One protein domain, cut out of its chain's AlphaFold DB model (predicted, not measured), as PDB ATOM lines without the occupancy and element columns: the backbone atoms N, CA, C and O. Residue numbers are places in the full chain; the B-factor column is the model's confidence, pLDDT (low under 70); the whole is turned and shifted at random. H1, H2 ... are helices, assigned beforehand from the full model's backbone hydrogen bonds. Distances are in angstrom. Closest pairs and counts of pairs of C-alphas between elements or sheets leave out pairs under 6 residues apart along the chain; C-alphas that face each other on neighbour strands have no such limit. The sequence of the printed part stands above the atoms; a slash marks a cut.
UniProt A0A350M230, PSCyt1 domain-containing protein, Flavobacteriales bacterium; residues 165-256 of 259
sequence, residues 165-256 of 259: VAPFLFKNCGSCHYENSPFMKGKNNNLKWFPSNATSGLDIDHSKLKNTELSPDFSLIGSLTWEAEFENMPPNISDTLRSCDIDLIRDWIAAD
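This is residues 165 to 256 of the 259 residues of the protein "PSCyt1 domain-containing protein" of Flavobacteriales bacterium (UniProt A0A350M230). Little regular structure: loops make most of this rounded body, in two halves, residues 165 to 209 with H1 and H2, and residues 221 to 256 with H3 packed on the longest helix, H4. The printed part has 92 residues, four named helices in the order H1 to H4 and no named strand; the class is all helix, with 29 residues in named elements. It is compact, with a radius of gyration of the C-alphas of 12.5 A, and spans 32 by 29 by 23 A.

Find C-alpha 165 at (143.880, 153.775, 176.512); H1 runs from there to residue 172, 10.4 A. Look next for H2, residues 206 to 209, and H3, residues 221 to 225. H4, residues 243 to 254, runs 15.8 A to C-alpha 254 at (151.732, 146.890, 184.207).

H1 and H4 only just touch, with 3 pairs of C-alphas within 8 A, the closest those of Val 165 and Ile 249, 6.7 A apart; they run opposite ways at a steep tilt of 42 degrees. H3 touches H4, closest at the C-alphas of Ile 221 and Arg 250, 6.9 A. H2 touches no helix. In H1 and H3 every O i to N i+4 pair is within hydrogen-bond range, in H4 7 of 8; H2 is too short for one.

The printed part has no cut, and its three links are long. Look for pLDDT under 70 at residues 185 to 192 and 210 to 218.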
ATOM      1  N   VAL A 165     144.715 154.664 175.690       90.06
ATOM      2  CA  VAL A 165     143.880 153.775 176.512       90.06
ATOM      3  C   VAL A 165     142.461 154.313 176.664       90.06
ATOM      4  O   VAL A 165     141.494 153.590 176.447       90.06
ATOM      5  N   ALA A 166     142.293 155.588 177.007       90.19
ATOM      6  CA  ALA A 166     140.982 156.165 177.259       90.19
ATOM      7  C   ALA A 166     140.080 156.153 176.004       90.19
ATOM      8  O   ALA A 166     138.931 155.701 176.100       90.19
ATOM      9  N   PRO A 167     140.557 156.556 174.804       89.12
ATOM     10  CA  PRO A 167     139.797 156.384 173.566       89.12
ATOM     11  C   PRO A 167     139.496 154.916 173.252       89.12
ATOM     12  O   PRO A 167     138.383 154.606 172.820       89.12
ATOM     13  N   PHE A 168     140.446 154.013 173.506       89.94
ATOM     14  CA  PHE A 168     140.261 152.580 173.303       89.94
ATOM     15  C   PHE A 168     139.150 152.005 174.196       89.94
ATOM     16  O   PHE A 168     138.221 151.372 173.688       89.94
ATOM     17  N   LEU A 169     139.193 152.269 175.507       88.88
ATOM     18  CA  LEU A 169     138.174 151.816 176.459       88.88
ATOM     19  C   LEU A 169     136.800 152.390 176.090       88.88
ATOM     20  O   LEU A 169     135.789 151.691 176.163       88.88
ATOM     21  N   PHE A 170     136.740 153.656 175.663       87.75
ATOM     22  CA  PHE A 170     135.480 154.281 175.255       87.75
ATOM     23  C   PHE A 170     134.869 153.581 174.050       87.75
ATOM     24  O   PHE A 170     133.689 153.231 174.064       87.75
ATOM     25  N   LYS A 171     135.691 153.346 173.027       88.56
ATOM     26  CA  LYS A 171     135.276 152.741 171.765       88.56
ATOM     27  C   LYS A 171     134.817 151.296 171.935       88.56
ATOM     28  O   LYS A 171     133.782 150.925 171.387       88.56
ATOM     29  N   ASN A 172     135.580 150.502 172.681       88.50
ATOM     30  CA  ASN A 172     135.392 149.053 172.751       88.50
ATOM     31  C   ASN A 172     134.523 148.603 173.927       88.50
ATOM     32  O   ASN A 172     133.934 147.526 173.879       88.50
ATOM     33  N   CYS A 173     134.418 149.415 174.980       86.94
ATOM     34  CA  CYS A 173     133.758 149.008 176.220       86.94
ATOM     35  C   CYS A 173     132.642 149.978 176.628       86.94
ATOM     36  O   CYS A 173     131.634 149.557 177.204       86.94
ATOM     37  N   GLY A 174     132.770 151.267 176.299       84.12
ATOM     38  CA  GLY A 174     131.884 152.328 176.785       84.12
ATOM     39  C   GLY A 174     130.423 152.234 176.346       84.12
ATOM     40  O   GLY A 174     129.548 152.758 177.035       84.12
ATOM     41  N   SER A 175     130.114 151.507 175.270       81.62
ATOM     42  CA  SER A 175     128.728 151.245 174.853       81.62
ATOM     43  C   SER A 175     127.963 150.326 175.809       81.62
ATOM     44  O   SER A 175     126.735 150.367 175.832       81.62
ATOM     45  N   CYS A 176     128.672 149.507 176.596       83.38
ATOM     46  CA  CYS A 176     128.089 148.548 177.538       83.38
ATOM     47  C   CYS A 176     128.462 148.864 178.999       83.38
ATOM     48  O   CYS A 176     127.624 148.696 179.886       83.38
ATOM     49  N   HIS A 177     129.670 149.376 179.253       83.75
ATOM     50  CA  HIS A 177     130.264 149.600 180.580       83.75
ATOM     51  C   HIS A 177     130.134 151.052 181.082       83.75
ATOM     52  O   HIS A 177     131.103 151.680 181.510       83.75
ATOM     53  N   TYR A 178     128.924 151.610 181.041       81.56
ATOM     54  CA  TYR A 178     128.636 152.979 181.493       81.56
ATOM     55  C   TYR A 178     127.723 153.017 182.731       81.56
ATOM     56  O   TYR A 178     127.070 152.034 183.099       81.56
ATOM     57  N   GLU A 179     127.660 154.168 183.401       78.81
ATOM     58  CA  GLU A 179     126.833 154.385 184.586       78.81
ATOM     59  C   GLU A 179     125.354 154.086 184.302       78.81
ATOM     60  O   GLU A 179     124.754 154.608 183.365       78.81
ATOM     61  N   ASN A 180     124.745 153.257 185.153       79.12
ATOM     62  CA  ASN A 180     123.357 152.792 185.019       79.12
ATOM     63  C   ASN A 180     123.076 151.997 183.733       79.12
ATOM     64  O   ASN A 180     121.915 151.856 183.341       79.12
ATOM     65  N   SER A 181     124.114 151.442 183.103       79.31
ATOM     66  CA  SER A 181     123.945 150.498 182.007       79.31
ATOM     67  C   SER A 181     123.048 149.322 182.427       79.31
ATOM     68  O   SER A 181     123.298 148.693 183.463       79.31
ATOM     69  N   PRO A 182     122.012 148.980 181.635       77.94
ATOM     70  CA  PRO A 182     121.164 147.825 181.912       77.94
ATOM     71  C   PRO A 182     121.935 146.503 181.797       77.94
ATOM     72  O   PRO A 182     121.526 145.525 182.416       77.94
ATOM     73  N   PHE A 183     123.055 146.484 181.064       77.69
ATOM     74  CA  PHE A 183     123.920 145.312 180.903       77.69
ATOM     75  C   PHE A 183     124.712 144.982 182.177       77.69
ATOM     76  O   PHE A 183     125.092 143.835 182.385       77.69
ATOM     77  N   MET A 184     124.896 145.966 183.064       73.75
ATOM     78  CA  MET A 184     125.693 145.841 184.293       73.75
ATOM     79  C   MET A 184     124.829 145.614 185.545       73.75
ATOM     80  O   MET A 184     125.326 145.556 186.669       73.75
ATOM     81  N   LYS A 185     123.502 145.519 185.398       69.00
ATOM     82  CA  LYS A 185     122.582 145.457 186.542       69.00
ATOM     83  C   LYS A 185     122.731 144.136 187.307       69.00
ATOM     84  O   LYS A 185     122.450 143.071 186.774       69.00
ATOM     85  N   GLY A 186     123.085 144.223 188.591       62.00
ATOM     86  CA  GLY A 186     123.214 143.058 189.478       62.00
ATOM     87  C   GLY A 186     124.533 142.295 189.332       62.00
ATOM     88  O   GLY A 186     124.732 141.311 190.038       62.00
ATOM     89  N   LYS A 187     125.435 142.761 188.461       65.88
ATOM     90  CA  LYS A 187     126.830 142.330 188.428       65.88
ATOM     91  C   LYS A 187     127.598 143.147 189.471       65.88
ATOM     92  O   LYS A 187     127.367 144.343 189.630       65.88
ATOM     93  N   ASN A 188     128.451 142.482 190.239       52.84
ATOM     94  CA  ASN A 188     129.239 143.051 191.337       52.84
ATOM     95  C   ASN A 188     130.491 143.800 190.852       52.84
ATOM     96  O   ASN A 188     131.424 143.963 191.629       52.84
ATOM     97  N   ASN A 189     130.520 144.233 189.593       56.34
ATOM     98  CA  ASN A 189     131.661 144.916 189.013       56.34
ATOM     99  C   ASN A 189     131.432 146.437 189.025       56.34
ATOM    100  O   ASN A 189     130.494 146.976 188.434       56.34
ATOM    101  N   ASN A 190     132.320 147.156 189.705       54.22
ATOM    102  CA  ASN A 190     132.432 148.612 189.692       54.22
ATOM    103  C   ASN A 190     132.987 149.154 188.363       54.22
ATOM    104  O   ASN A 190     133.338 150.332 188.279       54.22
ATOM    105  N   LEU A 191     133.001 148.346 187.298       64.06
ATOM    106  CA  LEU A 191     133.396 148.710 185.936       64.06
ATOM    107  C   LEU A 191     132.349 149.606 185.236       64.06
ATOM    108  O   LEU A 191     131.953 149.375 184.095       64.06
ATOM    109  N   LYS A 192     131.869 150.638 185.939       69.50
ATOM    110  CA  LYS A 192     131.114 151.773 185.393       69.50
ATOM    111  C   LYS A 192     132.116 152.837 184.952       69.50
ATOM    112  O   LYS A 192     132.218 153.895 185.567       69.50
ATOM    113  N   TRP A 193     132.904 152.514 183.933       72.62
ATOM    114  CA  TRP A 193     134.046 153.332 183.513       72.62
ATOM    115  C   TRP A 193     133.631 154.705 182.987       72.62
ATOM    116  O   TRP A 193     134.380 155.669 183.116       72.62
ATOM    117  N   PHE A 194     132.421 154.796 182.430       79.25
ATOM    118  CA  PHE A 194     131.935 155.996 181.761       79.25
ATOM    119  C   PHE A 194     130.698 156.568 182.442       79.25
ATOM    120  O   PHE A 194     129.770 155.808 182.733       79.25
ATOM    121  N   PRO A 195     130.599 157.895 182.629       81.81
ATOM    122  CA  PRO A 195     129.328 158.510 182.974       81.81
ATOM    123  C   PRO A 195     128.297 158.272 181.861       81.81
ATOM    124  O   PRO A 195     128.631 158.117 180.687       81.81
ATOM    125  N   SER A 196     127.010 158.249 182.213       80.12
ATOM    126  CA  SER A 196     125.934 157.932 181.251       80.12
ATOM    127  C   SER A 196     125.822 158.919 180.075       80.12
ATOM    128  O   SER A 196     125.256 158.590 179.029       80.12
ATOM    129  N   ASN A 197     126.378 160.121 180.234       80.88
ATOM    130  CA  ASN A 197     126.447 161.170 179.222       80.88
ATOM    131  C   ASN A 197     127.818 161.267 178.526       80.88
ATOM    132  O   ASN A 197     128.019 162.234 177.797       80.88
ATOM    133  N   ALA A 198     128.730 160.305 178.726       83.69
ATOM    134  CA  ALA A 198     130.034 160.303 178.070       83.69
ATOM    135  C   ALA A 198     129.889 160.402 176.545       83.69
ATOM    136  O   ALA A 198     129.074 159.715 175.914       83.69
ATOM    137  N   THR A 199     130.702 161.272 175.967       82.88
ATOM    138  CA  THR A 199     130.806 161.537 174.532       82.88
ATOM    139  C   THR A 199     132.171 161.147 173.980       82.88
ATOM    140  O   THR A 199     132.296 160.957 172.773       82.88
ATOM    141  N   SER A 200     133.173 160.983 174.848       83.56
ATOM    142  CA  SER A 200     134.517 160.549 174.475       83.56
ATOM    143  C   SER A 200     135.225 159.818 175.621       83.56
ATOM    144  O   SER A 200     134.781 159.852 176.769       83.56
ATOM    145  N   GLY A 201     136.383 159.217 175.327       80.62
ATOM    146  CA  GLY A 201     137.272 158.657 176.352       80.62
ATOM    147  C   GLY A 201     137.813 159.690 177.342       80.62
ATOM    148  O   GLY A 201     138.185 159.328 178.449       80.62
ATOM    149  N   LEU A 202     137.786 160.980 176.999       84.88
ATOM    150  CA  LEU A 202     138.185 162.048 177.921       84.88
ATOM    151  C   LEU A 202     137.207 162.222 179.092       84.88
ATOM    152  O   LEU A 202     137.563 162.850 180.082       84.88
ATOM    153  N   ASP A 203     135.997 161.664 178.983       84.00
ATOM    154  CA  ASP A 203     134.993 161.682 180.049       84.00
ATOM    155  C   ASP A 203     135.200 160.541 181.067       84.00
ATOM    156  O   ASP A 203     134.424 160.417 182.018       84.00
ATOM    157  N   ILE A 204     136.217 159.688 180.873       83.25
ATOM    158  CA  ILE A 204     136.592 158.670 181.856       83.25
ATOM    159  C   ILE A 204     137.140 159.356 183.098       83.25
ATOM    160  O   ILE A 204     138.130 160.084 183.054       83.25
ATOM    161  N   ASP A 205     136.538 159.043 184.237       79.88
ATOM    162  CA  ASP A 205     137.098 159.399 185.530       79.88
ATOM    163  C   ASP A 205     138.207 158.399 185.883       79.88
ATOM    164  O   ASP A 205     137.945 157.320 186.420       79.88
ATOM    165  N   HIS A 206     139.453 158.753 185.559       81.06
ATOM    166  CA  HIS A 206     140.628 157.913 185.806       81.06
ATOM    167  C   HIS A 206     140.750 157.489 187.283       81.06
ATOM    168  O   HIS A 206     141.192 156.380 187.585       81.06
ATOM    169  N   SER A 207     140.263 158.308 188.226       77.50
ATOM    170  CA  SER A 207     140.270 157.959 189.651       77.50
ATOM    171  C   SER A 207     139.356 156.774 189.987       77.50
ATOM    172  O   SER A 207     139.647 156.022 190.919       77.50
ATOM    173  N   LYS A 208     138.293 156.552 189.198       75.50
ATOM    174  CA  LYS A 208     137.403 155.387 189.327       75.50
ATOM    175  C   LYS A 208     138.010 154.110 188.752       75.50
ATOM    176  O   LYS A 208     137.546 153.027 189.106       75.50
ATOM    177  N   LEU A 209     139.026 154.223 187.891       74.94
ATOM    178  CA  LEU A 209     139.722 153.069 187.324       74.94
ATOM    179  C   LEU A 209     140.680 152.430 188.332       74.94
ATOM    180  O   LEU A 209     140.824 151.218 188.314       74.94
ATOM    181  N   LYS A 210     141.250 153.195 189.275       66.88
ATOM    182  CA  LYS A 210     142.196 152.722 190.315       66.88
ATOM    183  C   LYS A 210     141.600 151.772 191.371       66.88
ATOM    184  O   LYS A 210     142.119 151.665 192.481       66.88
ATOM    185  N   ASN A 211     140.493 151.105 191.065       60.91
ATOM    186  CA  ASN A 211     139.907 150.088 191.924       60.91
ATOM    187  C   ASN A 211     140.659 148.747 191.774       60.91
ATOM    188  O   ASN A 211     141.345 148.492 190.788       60.91
ATOM    189  N   THR A 212     140.520 147.862 192.760       54.59
ATOM    190  CA  THR A 212     141.152 146.531 192.769       54.59
ATOM    191  C   THR A 212     140.589 145.566 191.712       54.59
ATOM    192  O   THR A 212     140.977 144.408 191.707       54.59
ATOM    193  N   GLU A 213     139.660 146.002 190.851       58.41
ATOM    194  CA  GLU A 213     139.021 145.182 189.804       58.41
ATOM    195  C   GLU A 213     139.689 145.328 188.427       58.41
ATOM    196  O   GLU A 213     139.300 144.641 187.484       58.41
ATOM    197  N   LEU A 214     140.654 146.244 188.288       64.69
ATOM    198  CA  LEU A 214     141.513 146.366 187.103       64.69
ATOM    199  C   LEU A 214     142.950 145.896 187.364       64.69
ATOM    200  O   LEU A 214     143.763 145.893 186.440       64.69
ATOM    201  N   SER A 215     143.281 145.513 188.603       56.78
ATOM    202  CA  SER A 215     144.630 145.063 188.945       56.78
ATOM    203  C   SER A 215     144.941 143.704 188.296       56.78
ATOM    204  O   SER A 215     144.023 142.933 188.000       56.78
ATOM    205  N   PRO A 216     146.231 143.360 188.112       53.75
ATOM    206  CA  PRO A 216     146.645 142.051 187.597       53.75
ATOM    207  C   PRO A 216     146.055 140.860 188.368       53.75
ATOM    208  O   PRO A 216     145.895 139.786 187.798       53.75
ATOM    209  N   ASP A 217     145.707 141.063 189.643       54.66
ATOM    210  CA  ASP A 217     145.170 140.031 190.530       54.66
ATOM    211  C   ASP A 217     143.659 139.789 190.339       54.66
ATOM    212  O   ASP A 217     143.169 138.744 190.763       54.66
ATOM    213  N   PHE A 218     142.915 140.698 189.685       58.78
ATOM    214  CA  PHE A 218     141.506 140.494 189.323       58.78
ATOM    215  C   PHE A 218     141.084 141.254 188.045       58.78
ATOM    216  O   PHE A 218     140.778 142.436 188.078       58.78
ATOM    217  N   SER A 219     140.847 140.491 186.972       72.25
ATOM    218  CA  SER A 219     139.577 140.478 186.211       72.25
ATOM    219  C   SER A 219     139.339 141.282 184.925       72.25
ATOM    220  O   SER A 219     138.370 140.944 184.241       72.25
ATOM    221  N   LEU A 220     140.184 142.222 184.481       82.12
ATOM    222  CA  LEU A 220     140.003 142.785 183.124       82.12
ATOM    223  C   LEU A 220     140.692 141.946 182.043       82.12
ATOM    224  O   LEU A 220     140.027 141.485 181.119       82.12
ATOM    225  N   ILE A 221     142.005 141.722 182.163       85.31
ATOM    226  CA  ILE A 221     142.773 140.997 181.138       85.31
ATOM    227  C   ILE A 221     142.212 139.594 180.927       85.31
ATOM    228  O   ILE A 221     141.915 139.264 179.787       85.31
ATOM    229  N   GLY A 222     141.950 138.839 181.998       86.62
ATOM    230  CA  GLY A 222     141.352 137.504 181.902       86.62
ATOM    231  C   GLY A 222     139.988 137.485 181.197       86.62
ATOM    232  O   GLY A 222     139.700 136.569 180.430       86.62
ATOM    233  N   SER A 223     139.170 138.529 181.381       87.25
ATOM    234  CA  SER A 223     137.894 138.683 180.663       87.25
ATOM    235  C   SER A 223     138.095 139.020 179.182       87.25
ATOM    236  O   SER A 223     137.288 138.597 178.362       87.25
ATOM    237  N   LEU A 224     139.143 139.773 178.823       87.19
ATOM    238  CA  LEU A 224     139.475 140.120 177.432       87.19
ATOM    239  C   LEU A 224     140.182 138.977 176.686       87.19
ATOM    240  O   LEU A 224     140.047 138.875 175.471       87.19
ATOM    241  N   THR A 225     140.923 138.127 177.404       88.69
ATOM    242  CA  THR A 225     141.629 136.942 176.880       88.69
ATOM    243  C   THR A 225     140.802 135.658 176.962       88.69
ATOM    244  O   THR A 225     141.240 134.629 176.452       88.69
ATOM    245  N   TRP A 226     139.614 135.714 177.577       88.94
ATOM    246  CA  TRP A 226     138.698 134.579 177.773       88.94
ATOM    247  C   TRP A 226     139.325 133.427 178.569       88.94
ATOM    248  O   TRP A 226     139.156 132.245 178.260       88.94
ATOM    249  N   GLU A 227     140.071 133.773 179.611       88.38
ATOM    250  CA  GLU A 227     140.601 132.806 180.565       88.38
ATOM    251  C   GLU A 227     139.464 132.149 181.366       88.38
ATOM    252  O   GLU A 227     138.487 132.795 181.734       88.38
ATOM    253  N   ALA A 228     139.594 130.850 181.659       85.50
ATOM    254  CA  ALA A 228     138.493 129.997 182.127       85.50
ATOM    255  C   ALA A 228     137.789 130.451 183.425       85.50
ATOM    256  O   ALA A 228     136.674 130.006 183.696       85.50
ATOM    257  N   GLU A 229     138.429 131.296 184.234       84.00
ATOM    258  CA  GLU A 229     137.885 131.805 185.498       84.00
ATOM    259  C   GLU A 229     137.156 133.155 185.355       84.00
ATOM    260  O   GLU A 229     136.620 133.670 186.338       84.00
ATOM    261  N   PHE A 230     137.093 133.717 184.144       83.25
ATOM    262  CA  PHE A 230     136.526 135.038 183.877       83.25
ATOM    263  C   PHE A 230     135.359 134.981 182.884       83.25
ATOM    264  O   PHE A 230     135.257 134.091 182.043       83.25
ATOM    265  N   GLU A 231     134.439 135.945 182.991       82.50
ATOM    266  CA  GLU A 231     133.372 136.100 182.000       82.50
ATOM    267  C   GLU A 231     133.956 136.689 180.709       82.50
ATOM    268  O   GLU A 231     134.559 137.760 180.732       82.50
ATOM    269  N   ASN A 232     133.735 136.017 179.579       87.06
ATOM    270  CA  ASN A 232     134.209 136.475 178.274       87.06
ATOM    271  C   ASN A 232     133.634 137.852 177.917       87.06
ATOM    272  O   ASN A 232     132.412 138.032 177.849       87.06
ATOM    273  N   MET A 233     134.520 138.805 177.632       86.38
ATOM    274  CA  MET A 233     134.178 140.154 177.196       86.38
ATOM    275  C   MET A 233     134.940 140.524 175.910       86.38
ATOM    276  O   MET A 233     136.133 140.239 175.814       86.38
ATOM    277  N   PRO A 234     134.299 141.208 174.939       82.81
ATOM    278  CA  PRO A 234     132.853 141.413 174.831       82.81
ATOM    279  C   PRO A 234     132.065 140.089 174.748       82.81
ATOM    280  O   PRO A 234     132.587 139.092 174.252       82.81
ATOM    281  N   PRO A 235     130.812 140.047 175.230       78.00
ATOM    282  CA  PRO A 235     130.017 138.828 175.187       78.00
ATOM    283  C   PRO A 235     129.521 138.551 173.762       78.00
ATOM    284  O   PRO A 235     129.244 139.477 172.999       78.00
ATOM    285  N   ASN A 236     129.309 137.273 173.440       71.31
ATOM    286  CA  ASN A 236     128.627 136.815 172.218       71.31
ATOM    287  C   ASN A 236     129.296 137.227 170.893       71.31
ATOM    288  O   ASN A 236     128.623 137.373 169.870       71.31
ATOM    289  N   ILE A 237     130.615 137.399 170.907       74.94
ATOM    290  CA  ILE A 237     131.433 137.563 169.703       74.94
ATOM    291  C   ILE A 237     132.150 136.251 169.379       74.94
ATOM    292  O   ILE A 237     132.182 135.335 170.199       74.94
ATOM    293  N   SER A 238     132.667 136.122 168.157       70.81
ATOM    294  CA  SER A 238     133.289 134.871 167.697       70.81
ATOM    295  C   SER A 238     134.760 134.716 168.075       70.81
ATOM    296  O   SER A 238     135.290 133.624 167.893       70.81
ATOM    297  N   ASP A 239     135.406 135.783 168.542       77.50
ATOM    298  CA  ASP A 239     136.831 135.809 168.884       77.50
ATOM    299  C   ASP A 239     137.122 136.921 169.903       77.50
ATOM    300  O   ASP A 239     136.274 137.784 170.111       77.50
ATOM    301  N   THR A 240     138.294 136.923 170.532       81.81
ATOM    302  CA  THR A 240     138.718 138.002 171.438       81.81
ATOM    303  C   THR A 240     139.014 139.296 170.675       81.81
ATOM    304  O   THR A 240     139.124 139.312 169.449       81.81
ATOM    305  N   LEU A 241     139.224 140.398 171.404       83.62
ATOM    306  CA  LEU A 241     139.883 141.571 170.817       83.62
ATOM    307  C   LEU A 241     141.262 141.176 170.256       83.62
ATOM    308  O   LEU A 241     141.851 140.170 170.670       83.62
ATOM    309  N   ARG A 242     141.796 141.975 169.324       84.81
ATOM    310  CA  ARG A 242     143.122 141.724 168.741       84.81
ATOM    311  C   ARG A 242     144.175 141.669 169.847       84.81
ATOM    312  O   ARG A 242     144.109 142.431 170.809       84.81
ATOM    313  N   SER A 243     145.189 140.822 169.690       85.31
ATOM    314  CA  SER A 243     146.215 140.645 170.726       85.31
ATOM    315  C   SER A 243     146.874 141.964 171.131       85.31
ATOM    316  O   SER A 243     147.000 142.220 172.320       85.31
ATOM    317  N   CYS A 244     147.187 142.851 170.182       86.25
ATOM    318  CA  CYS A 244     147.831 144.117 170.528       86.25
ATOM    319  C   CYS A 244     146.896 145.178 171.126       86.25
ATOM    320  O   CYS A 244     147.355 146.064 171.841       86.25
ATOM    321  N   ASP A 245     145.585 145.059 170.905       88.25
ATOM    322  CA  ASP A 245     144.588 145.847 171.636       88.25
ATOM    323  C   ASP A 245     144.555 145.423 173.118       88.25
ATOM    324  O   ASP A 245     144.415 146.254 174.017       88.25
ATOM    325  N   ILE A 246     144.729 144.124 173.383       89.31
ATOM    326  CA  ILE A 246     144.867 143.582 174.740       89.31
ATOM    327  C   ILE A 246     146.223 143.975 175.341       89.31
ATOM    328  O   ILE A 246     146.279 144.324 176.520       89.31
ATOM    329  N   ASP A 247     147.298 143.960 174.547       89.31
ATOM    330  CA  ASP A 247     148.640 144.361 174.986       89.31
ATOM    331  C   ASP A 247     148.668 145.831 175.426       89.31
ATOM    332  O   ASP A 247     149.197 146.116 176.492       89.31
ATOM    333  N   LEU A 248     147.988 146.742 174.714       90.69
ATOM    334  CA  LEU A 248     147.839 148.145 175.133       90.69
ATOM    335  C   LEU A 248     147.297 148.270 176.569       90.69
ATOM    336  O   LEU A 248     147.811 149.045 177.376       90.69
ATOM    337  N   ILE A 249     146.252 147.504 176.898       89.44
ATOM    338  CA  ILE A 249     145.664 147.502 178.244       89.44
ATOM    339  C   ILE A 249     146.597 146.828 179.249       89.44
ATOM    340  O   ILE A 249     146.731 147.309 180.375       89.44
ATOM    341  N   ARG A 250     147.259 145.737 178.854       88.94
ATOM    342  CA  ARG A 250     148.209 145.019 179.707       88.94
ATOM    343  C   ARG A 250     149.391 145.905 180.088       88.94
ATOM    344  O   ARG A 250     149.733 145.955 181.266       88.94
ATOM    345  N   ASP A 251     149.966 146.616 179.128       90.06
ATOM    346  CA  ASP A 251     151.115 147.496 179.328       90.06
ATOM    347  C   ASP A 251     150.747 148.692 180.211       90.06
ATOM    348  O   ASP A 251     151.484 149.030 181.139       90.06
ATOM    349  N   TRP A 252     149.565 149.281 180.000       89.50
ATOM    350  CA  TRP A 252     149.048 150.341 180.865       89.50
ATOM    351  C   TRP A 252     148.843 149.875 182.315       89.50
ATOM    352  O   TRP A 252     149.250 150.569 183.248       89.50
ATOM    353  N   ILE A 253     148.262 148.686 182.520       86.25
ATOM    354  CA  ILE A 253     148.090 148.100 183.860       86.25
ATOM    355  C   ILE A 253     149.454 147.795 184.495       86.25
ATOM    356  O   ILE A 253     149.675 148.116 185.663       86.25
ATOM    357  N   ALA A 254     150.387 147.215 183.736       86.12
ATOM    358  CA  ALA A 254     151.732 146.890 184.207       86.12
ATOM    359  C   ALA A 254     152.546 148.138 184.597       86.12
ATOM    360  O   ALA A 254     153.408 148.058 185.472       86.12
ATOM    361  N   ALA A 255     152.248 149.292 183.995       87.94
ATOM    362  CA  ALA A 255     152.828 150.586 184.338       87.94
ATOM    363  C   ALA A 255     152.209 151.249 185.591       87.94
ATOM    364  O   ALA A 255     152.490 152.419 185.847       87.94
ATOM    365  N   ASP A 256     151.390 150.526 186.369       85.38
ATOM    366  CA  ASP A 256     150.629 151.027 187.529       85.38
ATOM    367  C   ASP A 256     149.576 152.087 187.155       85.38
ATOM    368  O   ASP A 256     149.312 153.039 187.892       85.38
TER     369      ASP A 256